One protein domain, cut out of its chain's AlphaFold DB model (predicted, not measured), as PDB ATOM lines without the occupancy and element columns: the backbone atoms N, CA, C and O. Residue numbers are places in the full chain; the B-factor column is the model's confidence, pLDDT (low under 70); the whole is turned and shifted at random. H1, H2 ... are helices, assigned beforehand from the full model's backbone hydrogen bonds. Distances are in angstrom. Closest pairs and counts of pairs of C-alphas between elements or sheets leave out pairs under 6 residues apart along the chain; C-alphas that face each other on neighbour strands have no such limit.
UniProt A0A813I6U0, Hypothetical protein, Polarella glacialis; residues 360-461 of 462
ATOM      1  N   ALA A 360      -3.695  22.582  30.712       95.94
ATOM      2  CA  ALA A 360      -4.360  23.343  29.653       95.94
ATOM      3  C   ALA A 360      -5.535  22.561  29.035       95.94
ATOM      4  O   ALA A 360      -6.605  23.133  28.802       95.94
ATOM      5  N   ASP A 361      -5.377  21.245  28.850       97.00
ATOM      6  CA  ASP A 361      -6.451  20.369  28.363       97.00
ATOM      7  C   ASP A 361      -7.601  20.309  29.369       97.00
ATOM      8  O   ASP A 361      -8.771  20.450  29.003       97.00
ATOM      9  N   PHE A 362      -7.263  20.176  30.655       97.19
ATOM     10  CA  PHE A 362      -8.230  20.233  31.747       97.19
ATOM     11  C   PHE A 362      -8.959  21.579  31.796       97.19
ATOM     12  O   PHE A 362     -10.184  21.598  31.871       97.19
ATOM     13  N   ALA A 363      -8.248  22.706  31.699       95.94
ATOM     14  CA  ALA A 363      -8.861  24.035  31.706       95.94
ATOM     15  C   ALA A 363      -9.823  24.229  30.521       95.94
ATOM     16  O   ALA A 363     -10.901  24.805  30.676       95.94
ATOM     17  N   THR A 364      -9.473  23.687  29.352       97.12
ATOM     18  CA  THR A 364     -10.336  23.701  28.163       97.12
ATOM     19  C   THR A 364     -11.584  22.840  28.368       97.12
ATOM     20  O   THR A 364     -12.694  23.272  28.054       97.12
ATOM     21  N   ALA A 365     -11.432  21.634  28.921       97.06
ATOM     22  CA  ALA A 365     -12.556  20.757  29.245       97.06
ATOM     23  C   ALA A 365     -13.469  21.366  30.322       97.06
ATOM     24  O   ALA A 365     -14.692  21.312  30.195       97.06
ATOM     25  N   TRP A 366     -12.882  22.013  31.329       96.62
ATOM     26  CA  TRP A 366     -13.595  22.735  32.378       96.62
ATOM     27  C   TRP A 366     -14.411  23.903  31.814       96.62
ATOM     28  O   TRP A 366     -15.594  24.024  32.112       96.62
ATOM     29  N   SER A 367     -13.829  24.716  30.931       96.75
ATOM     30  CA  SER A 367     -14.539  25.828  30.278       96.75
ATOM     31  C   SER A 367     -15.722  25.348  29.422       96.75
ATOM     32  O   SER A 367     -16.812  25.928  29.455       96.75
ATOM     33  N   LYS A 368     -15.560  24.222  28.709       96.12
ATOM     34  CA  LYS A 368     -16.664  23.573  27.978       96.12
ATOM     35  C   LYS A 368     -17.762  23.084  28.924       96.12
ATOM     36  O   LYS A 368     -18.941  23.230  28.608       96.12
ATOM     37  N   PHE A 369     -17.389  22.522  30.072       95.56
ATOM     38  CA  PHE A 369     -18.332  22.103  31.107       95.56
ATOM     39  C   PHE A 369     -19.102  23.299  31.693       95.56
ATOM     40  O   PHE A 369     -20.328  23.256  31.739       95.56
ATOM     41  N   GLU A 370     -18.428  24.399  32.036       95.19
ATOM     42  CA  GLU A 370     -19.084  25.629  32.512       95.19
ATOM     43  C   GLU A 370     -20.027  26.215  31.454       95.19
ATOM     44  O   GLU A 370     -21.167  26.554  31.760       95.19
ATOM     45  N   SER A 371     -19.609  26.234  30.187       94.38
ATOM     46  CA  SER A 371     -20.459  26.679  29.077       94.38
ATOM     47  C   SER A 371     -21.715  25.811  28.939       94.38
ATOM     48  O   SER A 371     -22.810  26.335  28.730       94.38
ATOM     49  N   ARG A 372     -21.590  24.486  29.116       93.12
ATOM     50  CA  ARG A 372     -22.736  23.561  29.169       93.12
ATOM     51  C   ARG A 372     -23.638  23.843  30.372       93.12
ATOM     52  O   ARG A 372     -24.848  23.751  30.228       93.12
ATOM     53  N   LEU A 373     -23.093  24.204  31.534       92.62
ATOM     54  CA  LEU A 373     -23.904  24.569  32.703       92.62
ATOM     55  C   LEU A 373     -24.680  25.877  32.490       92.62
ATOM     56  O   LEU A 373     -25.825  25.981  32.934       92.62
ATOM     57  N   SER A 374     -24.079  26.860  31.818       91.50
ATOM     58  CA  SER A 374     -24.689  28.174  31.574       91.50
ATOM     59  C   SER A 374     -25.681  28.185  30.411       91.50
ATOM     60  O   SER A 374     -26.677  28.897  30.471       91.50
ATOM     61  N   SER A 375     -25.437  27.403  29.354       87.50
ATOM     62  CA  SER A 375     -26.274  27.398  28.143       87.50
ATOM     63  C   SER A 375     -27.652  26.763  28.348       87.50
ATOM     64  O   SER A 375     -28.504  26.827  27.462       87.50
ATOM     65  N   VAL A 376     -27.868  26.099  29.475       71.81
ATOM     66  CA  VAL A 376     -29.006  25.215  29.653       71.81
ATOM     67  C   VAL A 376     -30.074  25.908  30.494       71.81
ATOM     68  O   VAL A 376     -30.080  25.853  31.722       71.81
ATOM     69  N   GLY A 377     -30.991  26.583  29.800       63.75
ATOM     70  CA  GLY A 377     -32.249  27.051  30.373       63.75
ATOM     71  C   GLY A 377     -33.196  25.873  30.619       63.75
ATOM     72  O   GLY A 377     -33.536  25.159  29.682       63.75
ATOM     73  N   SER A 378     -33.590  25.675  31.881       56.72
ATOM     74  CA  SER A 378     -34.675  24.829  32.428       56.72
ATOM     75  C   SER A 378     -34.832  23.353  32.006       56.72
ATOM     76  O   SER A 378     -35.565  22.640  32.683       56.72
ATOM     77  N   GLN A 379     -34.157  22.843  30.975       66.81
ATOM     78  CA  GLN A 379     -34.256  21.443  30.533       66.81
ATOM     79  C   GLN A 379     -32.874  20.810  30.386       66.81
ATOM     80  O   GLN A 379     -32.457  20.397  29.303       66.81
ATOM     81  N   SER A 380     -32.127  20.768  31.489       60.03
ATOM     82  CA  SER A 380     -30.799  20.159  31.460       60.03
ATOM     83  C   SER A 380     -30.871  18.652  31.289       60.03
ATOM     84  O   SER A 380     -31.628  18.015  32.022       60.03
ATOM     85  N   PRO A 381     -30.055  18.056  30.399       71.44
ATOM     86  CA  PRO A 381     -29.809  16.626  30.456       71.44
ATOM     87  C   PRO A 381     -29.179  16.303  31.813       71.44
ATOM     88  O   PRO A 381     -28.288  17.024  32.266       71.44
ATOM     89  N   ASN A 382     -29.657  15.235  32.454       91.00
ATOM     90  CA  ASN A 382     -29.140  14.776  33.740       91.00
ATOM     91  C   ASN A 382     -27.617  14.594  33.648       91.00
ATOM     92  O   ASN A 382     -27.145  13.705  32.933       91.00
ATOM     93  N   LEU A 383     -26.860  15.449  34.343       94.81
ATOM     94  CA  LEU A 383     -25.400  15.395  34.357       94.81
ATOM     95  C   LEU A 383     -24.963  14.092  35.016       94.81
ATOM     96  O   LEU A 383     -25.435  13.755  36.104       94.81
ATOM     97  N   ARG A 384     -24.051  13.371  34.367       95.88
ATOM     98  CA  ARG A 384     -23.424  12.190  34.955       95.88
ATOM     99  C   ARG A 384     -22.088  12.546  35.589       95.88
ATOM    100  O   ARG A 384     -21.422  13.502  35.200       95.88
ATOM    101  N   CYS A 385     -21.639  11.716  36.517       96.00
ATOM    102  CA  CYS A 385     -20.321  11.783  37.131       96.00
ATOM    103  C   CYS A 385     -19.200  11.727  36.076       96.00
ATOM    104  O   CYS A 385     -18.171  12.379  36.237       96.00
ATOM    105  N   SER A 386     -19.412  11.024  34.954       95.56
ATOM    106  CA  SER A 386     -18.459  10.958  33.834       95.56
ATOM    107  C   SER A 386     -18.381  12.230  32.980       95.56
ATOM    108  O   SER A 386     -17.402  12.399  32.258       95.56
ATOM    109  N   ASP A 387     -19.393  13.106  33.020       95.50
ATOM    110  CA  ASP A 387     -19.390  14.388  32.291       95.50
ATOM    111  C   ASP A 387     -18.514  15.449  32.967       95.50
ATOM    112  O   ASP A 387     -18.122  16.429  32.329       95.50
ATOM    113  N   ILE A 388     -18.244  15.280  34.263       96.31
ATOM    114  CA  ILE A 388     -17.462  16.224  35.050       96.31
ATOM    115  C   ILE A 388     -15.975  16.000  34.737       96.31
ATOM    116  O   ILE A 388     -15.463  14.895  34.931       96.31
ATOM    117  N   PRO A 389     -15.246  17.027  34.269       96.88
ATOM    118  CA  PRO A 389     -13.816  16.908  34.020       96.88
ATOM    119  C   PRO A 389     -13.066  16.881  35.359       96.88
ATOM    120  O   PRO A 389     -12.794  17.922  35.947       96.88
ATOM    121  N   TRP A 390     -12.758  15.687  35.869       96.94
ATOM    122  CA  TRP A 390     -12.054  15.503  37.143       96.94
ATOM    123  C   TRP A 390     -10.528  15.659  36.990       96.94
ATOM    124  O   TRP A 390      -9.936  15.011  36.128       96.94
ATOM    125  N   PRO A 391      -9.833  16.418  37.858       96.50
ATOM    126  CA  PRO A 391      -8.383  16.628  37.769       96.50
ATOM    127  C   PRO A 391      -7.567  15.453  38.350       96.50
ATOM    128  O   PRO A 391      -6.445  15.637  38.811       96.50
ATOM    129  N   THR A 392      -8.112  14.231  38.380       92.69
ATOM    130  CA  THR A 392      -7.512  13.093  39.101       92.69
ATOM    131  C   THR A 392      -6.240  12.548  38.460       92.69
ATOM    132  O   THR A 392      -5.456  11.904  39.154       92.69
ATOM    133  N   SER A 393      -6.043  12.776  37.157       93.62
ATOM    134  CA  SER A 393      -4.863  12.325  36.407       93.62
ATOM    135  C   SER A 393      -3.709  13.329  36.411       93.62
ATOM    136  O   SER A 393      -2.633  13.008  35.914       93.62
ATOM    137  N   LEU A 394      -3.923  14.544  36.923       95.69
ATOM    138  CA  LEU A 394      -2.924  15.607  36.884       95.69
ATOM    139  C   LEU A 394      -2.014  15.559  38.121       95.69
ATOM    140  O   LEU A 394      -2.495  15.286  39.223       95.69
ATOM    141  N   PRO A 395      -0.712  15.869  37.974       95.19
ATOM    142  CA  PRO A 395       0.218  15.913  39.103       95.19
ATOM    143  C   PRO A 395      -0.056  17.089  40.058       95.19
ATOM    144  O   PRO A 395       0.142  16.952  41.262       95.19
ATOM    145  N   SER A 396      -0.534  18.221  39.529       95.94
ATOM    146  CA  SER A 396      -1.011  19.383  40.291       95.94
ATOM    147  C   SER A 396      -2.483  19.623  39.968       95.94
ATOM    148  O   SER A 396      -2.871  19.667  38.799       95.94
ATOM    149  N   ILE A 397      -3.301  19.794  41.006       96.81
ATOM    150  CA  ILE A 397      -4.746  20.021  40.865       96.81
ATOM    151  C   ILE A 397      -5.045  21.507  40.723       96.81
ATOM    152  O   ILE A 397      -5.990  21.897  40.037       96.81
ATOM    153  N   SER A 398      -4.240  22.345  41.368       96.75
ATOM    154  CA  SER A 398      -4.376  23.795  41.283       96.75
ATOM    155  C   SER A 398      -3.788  24.397  40.002       96.75
ATOM    156  O   SER A 398      -4.117  25.538  39.667       96.75
ATOM    157  N   GLY A 399      -2.966  23.639  39.265       96.56
ATOM    158  CA  GLY A 399      -2.254  24.120  38.076       96.56
ATOM    159  C   GLY A 399      -1.012  24.942  38.416       96.56
ATOM    160  O   GLY A 399      -0.567  25.764  37.606       96.56
ATOM    161  N   VAL A 400      -0.493  24.762  39.631       96.75
ATOM    162  CA  VAL A 400       0.771  25.340  40.077       96.75
ATOM    163  C   VAL A 400       1.920  24.616  39.381       96.75
ATOM    164  O   VAL A 400       1.970  23.385  39.343       96.75
ATOM    165  N   ILE A 401       2.831  25.391  38.800       95.62
ATOM    166  CA  ILE A 401       3.994  24.898  38.059       95.62
ATOM    167  C   ILE A 401       5.258  25.263  38.853       95.62
ATOM    168  O   ILE A 401       5.320  26.366  39.399       95.62
ATOM    169  N   PRO A 402       6.284  24.391  38.910       92.56
ATOM    170  CA  PRO A 402       7.582  24.749  39.480       92.56
ATOM    171  C   PRO A 402       8.180  25.940  38.712       92.56
ATOM    172  O   PRO A 402       8.637  25.785  37.583       92.56
ATOM    173  N   GLY A 403       8.121  27.135  39.299       94.06
ATOM    174  CA  GLY A 403       8.543  28.390  38.664       94.06
ATOM    175  C   GLY A 403       7.544  29.534  38.829       94.06
ATOM    176  O   GLY A 403       7.932  30.691  38.689       94.06
ATOM    177  N   ASP A 404       6.290  29.232  39.173       95.62
ATOM    178  CA  ASP A 404       5.322  30.251  39.578       95.62
ATOM    179  C   ASP A 404       5.810  30.970  40.858       95.62
ATOM    180  O   ASP A 404       6.413  30.379  41.762       95.62
ATOM    181  N   GLY A 405       5.530  32.269  40.968       94.56
ATOM    182  CA  GLY A 405       5.838  33.028  42.184       94.56
ATOM    183  C   GLY A 405       4.899  32.676  43.347       94.56
ATOM    184  O   GLY A 405       3.766  32.246  43.140       94.56
ATOM    185  N   SER A 406       5.297  32.959  44.595       93.25
ATOM    186  CA  SER A 406       4.447  32.726  45.788       93.25
ATOM    187  C   SER A 406       3.053  33.381  45.682       93.25
ATOM    188  O   SER A 406       2.032  32.794  46.054       93.25
ATOM    189  N   ALA A 407       2.977  34.578  45.087       91.81
ATOM    190  CA  ALA A 407       1.709  35.254  44.821       91.81
ATOM    191  C   ALA A 407       0.828  34.489  43.813       91.81
ATOM    192  O   ALA A 407      -0.386  34.375  44.007       91.81
ATOM    193  N   GLU A 408       1.428  33.928  42.761       95.50
ATOM    194  CA  GLU A 408       0.729  33.134  41.749       95.50
ATOM    195  C   GLU A 408       0.289  31.780  42.304       95.50
ATOM    196  O   GLU A 408      -0.858  31.392  42.080       95.50
ATOM    197  N   HIS A 409       1.126  31.125  43.116       96.12
ATOM    198  CA  HIS A 409       0.760  29.921  43.864       96.12
ATOM    199  C   HIS A 409      -0.508  30.150  44.683       96.12
ATOM    200  O   HIS A 409      -1.499  29.431  44.540       96.12
ATOM    201  N   LYS A 410      -0.512  31.204  45.509       94.81
ATOM    202  CA  LYS A 410      -1.663  31.551  46.349       94.81
ATOM    203  C   LYS A 410      -2.904  31.852  45.508       94.81
ATOM    204  O   LYS A 410      -4.002  31.420  45.867       94.81
ATOM    205  N   LYS A 411      -2.746  32.561  44.386       96.81
ATOM    206  CA  LYS A 411      -3.841  32.883  43.456       96.81
ATOM    207  C   LYS A 411      -4.440  31.623  42.824       96.81
ATOM    208  O   LYS A 411      -5.661  31.466  42.856       96.81
ATOM    209  N   LYS A 412      -3.609  30.719  42.294       97.44
ATOM    210  CA  LYS A 412      -4.036  29.460  41.659       97.44
ATOM    211  C   LYS A 412      -4.693  28.508  42.664       97.44
ATOM    212  O   LYS A 412      -5.790  28.019  42.401       97.44
ATOM    213  N   LEU A 413      -4.106  28.341  43.853       97.38
ATOM    214  CA  LEU A 413      -4.695  27.551  44.944       97.38
ATOM    215  C   LEU A 413      -6.058  28.092  45.382       97.38
ATOM    216  O   LEU A 413      -7.010  27.325  45.517       97.38
ATOM    217  N   ARG A 414      -6.188  29.414  45.569       97.12
ATOM    218  CA  ARG A 414      -7.473  30.034  45.932       97.12
ATOM    219  C   ARG A 414      -8.521  29.817  44.841       97.12
ATOM    220  O   ARG A 414      -9.653  29.466  45.157       97.12
ATOM    221  N   ALA A 415      -8.149  29.991  43.573       96.94
ATOM    222  CA  ALA A 415      -9.052  29.753  42.451       96.94
ATOM    223  C   ALA A 415      -9.517  28.287  42.387       96.94
ATOM    224  O   ALA A 415     -10.700  28.029  42.166       96.94
ATOM    225  N   ALA A 416      -8.616  27.331  42.632       97.56
ATOM    226  CA  ALA A 416      -8.944  25.910  42.688       97.56
ATOM    227  C   ALA A 416      -9.872  25.574  43.869       97.56
ATOM    228  O   ALA A 416     -10.882  24.905  43.663       97.56
ATOM    229  N   LEU A 417      -9.592  26.093  45.072       97.69
ATOM    230  CA  LEU A 417     -10.451  25.904  46.248       97.69
ATOM    231  C   LEU A 417     -11.862  26.452  46.024       97.69
ATOM    232  O   LEU A 417     -12.829  25.749  46.286       97.69
ATOM    233  N   MET A 418     -11.993  27.665  45.481       96.94
ATOM    234  CA  MET A 418     -13.307  28.251  45.182       96.94
ATOM    235  C   MET A 418     -14.065  27.462  44.108       96.94
ATOM    236  O   MET A 418     -15.290  27.395  44.133       96.94
ATOM    237  N   ARG A 419     -13.354  26.865  43.144       97.06
ATOM    238  CA  ARG A 419     -13.956  26.036  42.090       97.06
ATOM    239  C   ARG A 419     -14.491  24.707  42.626       97.06
ATOM    240  O   ARG A 419     -15.548  24.271  42.180       97.06
ATOM    241  N   TRP A 420     -13.773  24.087  43.557       97.62
ATOM    242  CA  TRP A 420     -14.089  22.774  44.128       97.62
ATOM    243  C   TRP A 420     -14.679  22.859  45.542       97.62
ATOM    244  O   TRP A 420     -14.614  21.892  46.295       97.62
ATOM    245  N   HIS A 421     -15.238  24.008  45.927       97.31
ATOM    246  CA  HIS A 421     -15.888  24.158  47.226       97.31
ATOM    247  C   HIS A 421     -17.236  23.417  47.241       97.31
ATOM    248  O   HIS A 421     -18.010  23.609  46.297       97.31
ATOM    249  N   PRO A 422     -17.563  22.636  48.289       96.50
ATOM    250  CA  PRO A 422     -18.840  21.925  48.393       96.50
ATOM    251  C   PRO A 422     -20.062  22.825  48.154       96.50
ATOM    252  O   PRO A 422     -20.941  22.467  47.374       96.50
ATOM    253  N   ASP A 423     -20.067  24.031  48.725       96.25
ATOM    254  CA  ASP A 423     -21.199  24.962  48.601       96.25
ATOM    255  C   ASP A 423     -21.427  25.439  47.163       96.25
ATOM    256  O   ASP A 423     -22.564  25.563  46.719       96.25
ATOM    257  N   LYS A 424     -20.353  25.639  46.382       95.75
ATOM    258  CA  LYS A 424     -20.483  26.013  44.964       95.75
ATOM    259  C   LYS A 424     -21.102  24.878  44.145       95.75
ATOM    260  O   LYS A 424     -21.740  25.124  43.121       95.75
ATOM    261  N   TRP A 425     -20.897  23.638  44.583       96.81
ATOM    262  CA  TRP A 425     -21.415  22.450  43.920       96.81
ATOM    263  C   TRP A 425     -22.865  22.138  44.284       96.81
ATOM    264  O   TRP A 425     -23.535  21.525  43.460       96.81
ATOM    265  N   ALA A 426     -23.384  22.600  45.426       95.50
ATOM    266  CA  ALA A 426     -24.772  22.374  45.839       95.50
ATOM    267  C   ALA A 426     -25.815  22.632  44.719       95.50
ATOM    268  O   ALA A 426     -26.515  21.684  44.360       95.50
ATOM    269  N   PRO A 427     -25.857  23.807  44.051       94.88
ATOM    270  CA  PRO A 427     -26.816  24.051  42.961       94.88
ATOM    271  C   PRO A 427     -26.528  23.251  41.675       94.88
ATOM    272  O   PRO A 427     -27.383  23.137  40.796       94.88
ATOM    273  N   ILE A 428     -25.313  22.712  41.517       95.19
ATOM    274  CA  ILE A 428     -24.934  21.870  40.371       95.19
ATOM    275  C   ILE A 428     -25.424  20.433  40.595       95.19
ATOM    276  O   ILE A 428     -25.853  19.785  39.640       95.19
ATOM    277  N   LEU A 429     -25.408  19.941  41.840       95.69
ATOM    278  CA  LEU A 429     -25.860  18.590  42.200       95.69
ATOM    279  C   LEU A 429     -27.337  18.361  41.903       95.69
ATOM    280  O   LEU A 429     -27.710  17.245  41.542       95.69
ATOM    281  N   ASP A 430     -28.164  19.403  41.981       94.12
ATOM    282  CA  ASP A 430     -29.578  19.317  41.610       94.12
ATOM    283  C   ASP A 430     -29.762  18.871  40.154       94.12
ATOM    284  O   ASP A 430     -30.744  18.208  39.821       94.12
ATOM    285  N   ARG A 431     -28.770  19.156  39.301       94.56
ATOM    286  CA  ARG A 431     -28.736  18.771  37.884       94.56
ATOM    287  C   ARG A 431     -28.060  17.419  37.634       94.56
ATOM    288  O   ARG A 431     -28.108  16.922  36.508       94.56
ATOM    289  N   VAL A 432     -27.404  16.840  38.639       95.69
ATOM    290  CA  VAL A 432     -26.758  15.522  38.563       95.69
ATOM    291  C   VAL A 432     -27.801  14.428  38.780       95.69
ATOM    292  O   VAL A 432     -28.696  14.580  39.616       95.69
ATOM    293  N   VAL A 433     -27.671  13.315  38.044       96.31
ATOM    294  CA  VAL A 433     -28.486  12.103  38.242       96.31
ATOM    295  C   VAL A 433     -28.514  11.747  39.730       96.31
ATOM    296  O   VAL A 433     -27.463  11.583  40.344       96.31
ATOM    297  N   GLU A 434     -29.707  11.592  40.308       96.12
ATOM    298  CA  GLU A 434     -29.886  11.434  41.758       96.12
ATOM    299  C   GLU A 434     -29.039  10.300  42.360       96.12
ATOM    300  O   GLU A 434     -28.394  10.491  43.389       96.12
ATOM    301  N   GLY A 435     -28.938   9.163  41.663       97.00
ATOM    302  CA  GLY A 435     -28.108   8.026  42.082       97.00
ATOM    303  C   GLY A 435     -26.593   8.279  42.060       97.00
ATOM    304  O   GLY A 435     -25.853   7.576  42.742       97.00
ATOM    305  N   GLU A 436     -26.117   9.284  41.321       97.56
ATOM    306  CA  GLU A 436     -24.691   9.628  41.209       97.56
ATOM    307  C   GLU A 436     -24.297  10.843  42.066       97.56
ATOM    308  O   GLU A 436     -23.108  11.090  42.273       97.56
ATOM    309  N   ARG A 437     -25.262  11.577  42.638       96.88
ATOM    310  CA  ARG A 437     -25.014  12.707  43.554       96.88
ATOM    311  C   ARG A 437     -24.044  12.390  44.703       96.88
ATOM    312  O   ARG A 437     -23.115  13.181  44.892       96.88
ATOM    313  N   PRO A 438     -24.183  11.277  45.463       97.31
ATOM    314  CA  PRO A 438     -23.246  10.983  46.549       97.31
ATOM    315  C   PRO A 438     -21.825  10.748  46.028       97.31
ATOM    316  O   PRO A 438     -20.866  11.211  46.641       97.31
ATOM    317  N   GLN A 439     -21.692  10.111  44.862       97.00
ATOM    318  CA  GLN A 439     -20.403   9.856  44.229       97.00
ATOM    319  C   GLN A 439     -19.737  11.157  43.762       97.00
ATOM    320  O   GLN A 439     -18.543  11.350  43.983       97.00
ATOM    321  N   VAL A 440     -20.497  12.072  43.153       97.06
ATOM    322  CA  VAL A 440     -19.989  13.397  42.766       97.06
ATOM    323  C   VAL A 440     -19.517  14.164  43.998       97.06
ATOM    324  O   VAL A 440     -18.420  14.715  43.982       97.06
ATOM    325  N   MET A 441     -20.281  14.151  45.093       97.56
ATOM    326  CA  MET A 441     -19.879  14.828  46.328       97.56
ATOM    327  C   MET A 441     -18.645  14.223  46.989       97.56
ATOM    328  O   MET A 441     -17.796  14.962  47.489       97.56
ATOM    329  N   GLU A 442     -18.513  12.900  46.984       97.00
ATOM    330  CA  GLU A 442     -17.306  12.223  47.457       97.00
ATOM    331  C   GLU A 442     -16.081  12.635  46.629       97.00
ATOM    332  O   GLU A 442     -15.044  12.989  47.190       97.00
ATOM    333  N   ARG A 443     -16.221  12.695  45.300       97.19
ATOM    334  CA  ARG A 443     -15.156  13.153  44.399       97.19
ATOM    335  C   ARG A 443     -14.800  14.624  44.596       97.19
ATOM    336  O   ARG A 443     -13.617  14.952  44.598       97.19
ATOM    337  N   VAL A 444     -15.782  15.505  44.802       97.81
ATOM    338  CA  VAL A 444     -15.524  16.917  45.134       97.81
ATOM    339  C   VAL A 444     -14.697  17.004  46.416       97.81
ATOM    340  O   VAL A 444     -13.651  17.647  46.403       97.81
ATOM    341  N   LYS A 445     -15.084  16.282  47.479       97.12
ATOM    342  CA  LYS A 445     -14.319  16.223  48.737       97.12
ATOM    343  C   LYS A 445     -12.896  15.701  48.528       97.12
ATOM    344  O   LYS A 445     -11.961  16.296  49.055       97.12
ATOM    345  N   GLU A 446     -12.723  14.631  47.747       96.81
ATOM    346  CA  GLU A 446     -11.401  14.082  47.403       96.81
ATOM    347  C   GLU A 446     -10.515  15.157  46.752       96.81
ATOM    348  O   GLU A 446      -9.366  15.354  47.152       96.81
ATOM    349  N   VAL A 447     -11.059  15.896  45.781       97.69
ATOM    350  CA  VAL A 447     -10.340  16.973  45.092       97.69
ATOM    351  C   VAL A 447     -10.001  18.116  46.052       97.69
ATOM    352  O   VAL A 447      -8.860  18.579  46.053       97.69
ATOM    353  N   THR A 448     -10.933  18.547  46.910       97.44
ATOM    354  CA  THR A 448     -10.681  19.600  47.908       97.44
ATOM    355  C   THR A 448      -9.569  19.205  48.882       97.44
ATOM    356  O   THR A 448      -8.674  20.013  49.130       97.44
ATOM    357  N   ILE A 449      -9.578  17.966  49.394       97.44
ATOM    358  CA  ILE A 449      -8.533  17.448  50.293       97.44
ATOM    359  C   ILE A 449      -7.171  17.503  49.602       97.44
ATOM    360  O   ILE A 449      -6.230  18.069  50.152       97.44
ATOM    361  N   ARG A 450      -7.074  17.022  48.357       97.50
ATOM    362  CA  ARG A 450      -5.808  17.063  47.615       97.50
ATOM    363  C   ARG A 450      -5.312  18.495  47.352       97.50
ATOM    364  O   ARG A 450      -4.105  18.719  47.363       97.50
ATOM    365  N   ILE A 451      -6.207  19.470  47.145       97.56
ATOM    366  CA  ILE A 451      -5.822  20.891  47.021       97.56
ATOM    367  C   ILE A 451      -5.284  21.431  48.355       97.56
ATOM    368  O   ILE A 451      -4.319  22.196  48.368       97.56
ATOM    369  N   LEU A 452      -5.885  21.046  49.485       97.06
ATOM    370  CA  LEU A 452      -5.395  21.425  50.813       97.06
ATOM    371  C   LEU A 452      -4.034  20.786  51.116       97.06
ATOM    372  O   LEU A 452      -3.153  21.470  51.634       97.06
ATOM    373  N   ASP A 453      -3.821  19.532  50.722       97.12
ATOM    374  CA  ASP A 453      -2.521  18.866  50.829       97.12
ATOM    375  C   ASP A 453      -1.459  19.556  49.963       97.12
ATOM    376  O   ASP A 453      -0.328  19.759  50.408       97.12
ATOM    377  N   GLU A 454      -1.816  19.965  48.739       96.38
ATOM    378  CA  GLU A 454      -0.946  20.751  47.858       96.38
ATOM    379  C   GLU A 454      -0.591  22.106  48.494       96.38
ATOM    380  O   GLU A 454       0.582  22.481  48.542       96.38
ATOM    381  N   LYS A 455      -1.577  22.807  49.071       96.44
ATOM    382  CA  LYS A 455      -1.368  24.059  49.814       96.44
ATOM    383  C   LYS A 455      -0.428  23.869  51.007       96.44
ATOM    384  O   LYS A 455       0.470  24.684  51.191       96.44
ATOM    385  N   ASN A 456      -0.620  22.818  51.804       96.38
ATOM    386  CA  ASN A 456       0.220  22.528  52.970       96.38
ATOM    387  C   ASN A 456       1.655  22.183  52.551       96.38
ATOM    388  O   ASN A 456       2.610  22.648  53.166       96.38
ATOM    389  N   ARG A 457       1.817  21.423  51.461       95.12
ATOM    390  CA  ARG A 457       3.132  21.087  50.900       95.12
ATOM    391  C   ARG A 457       3.899  22.333  50.459       95.12
ATOM    392  O   ARG A 457       5.085  22.435  50.743       95.12
ATOM    393  N   LEU A 458       3.220  23.270  49.799       91.44
ATOM    394  CA  LEU A 458       3.818  24.530  49.351       91.44
ATOM    395  C   LEU A 458       4.077  25.497  50.513       91.44
ATOM    396  O   LEU A 458       5.087  26.191  50.506       91.44
ATOM    397  N   GLY A 459       3.199  25.519  51.520       86.88
ATOM    398  CA  GLY A 459       3.370  26.337  52.724       86.88
ATOM    399  C   GLY A 459       4.565  25.923  53.582       86.88
ATOM    400  O   GLY A 459       5.158  26.777  54.219       86.88
ATOM    401  N   ASN A 460       4.950  24.645  53.554       86.06
ATOM    402  CA  ASN A 460       6.136  24.146  54.255       86.06
ATOM    403  C   ASN A 460       7.455  24.402  53.501       86.06
ATOM    404  O   ASN A 460       8.521  24.125  54.044       86.06
ATOM    405  N   MET A 461       7.394  24.845  52.240       72.56
ATOM    406  CA  MET A 461       8.577  25.165  51.429       72.56
ATOM    407  C   MET A 461       8.928  26.658  51.426       72.56
ATOM    408  O   MET A 461      10.001  27.013  50.938       72.56
TER     409      MET A 461
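AT A GLANCE: This is residues 360 to 461 of the 462 residues of the protein "Hypothetical protein" of Polarella glacialis (UniProt A0A813I6U0). The long helix H4 makes the long axis, H2 and H3 pack one after the other along it, and H1 sits off from these three helices. A long loop, residues 375 to 405, runs from H1 back along the domain to H2. The printed part has 102 residues, with helices H1 to H4 in chain order and no named strand: all helix, compact, radius of gyration of the C-alphas 14.7 A, spans 47 by 24 by 22 A.

IN THESE COORDINATES: H1, residues 360 to 374, begins at C-alpha (-4.360, 23.343, 29.653) and measures 21.0 A. H2 is residues 406 to 419, 19.9 A; H3 is 422 to 429, 9.9 A. H4, residues 434 to 459, 38.1 A, ends at (3.370, 26.337, 52.724).

HOW THE PARTS SIT: H1 is apart from H2, H4 and, only just, H3, at 8.2 A. H2 touches H4 with residues 413 to 417 alone, C-alphas of Leu 417 and Thr 448 closest at 6.5 A, at a shallow tilt of 13 degrees, opposite ways. H3 and H4 form a helical hairpin, C-alphas of Leu 429 and Arg 437 closest at 6.1 A. Every O i to N i+4 pair is within hydrogen-bond range in H1 and H2, 2 of 4 in H3, 20 of 22 in H4.

THE WHOLE: The printed part has no cut; residues 377 to 380 have pLDDT under 70.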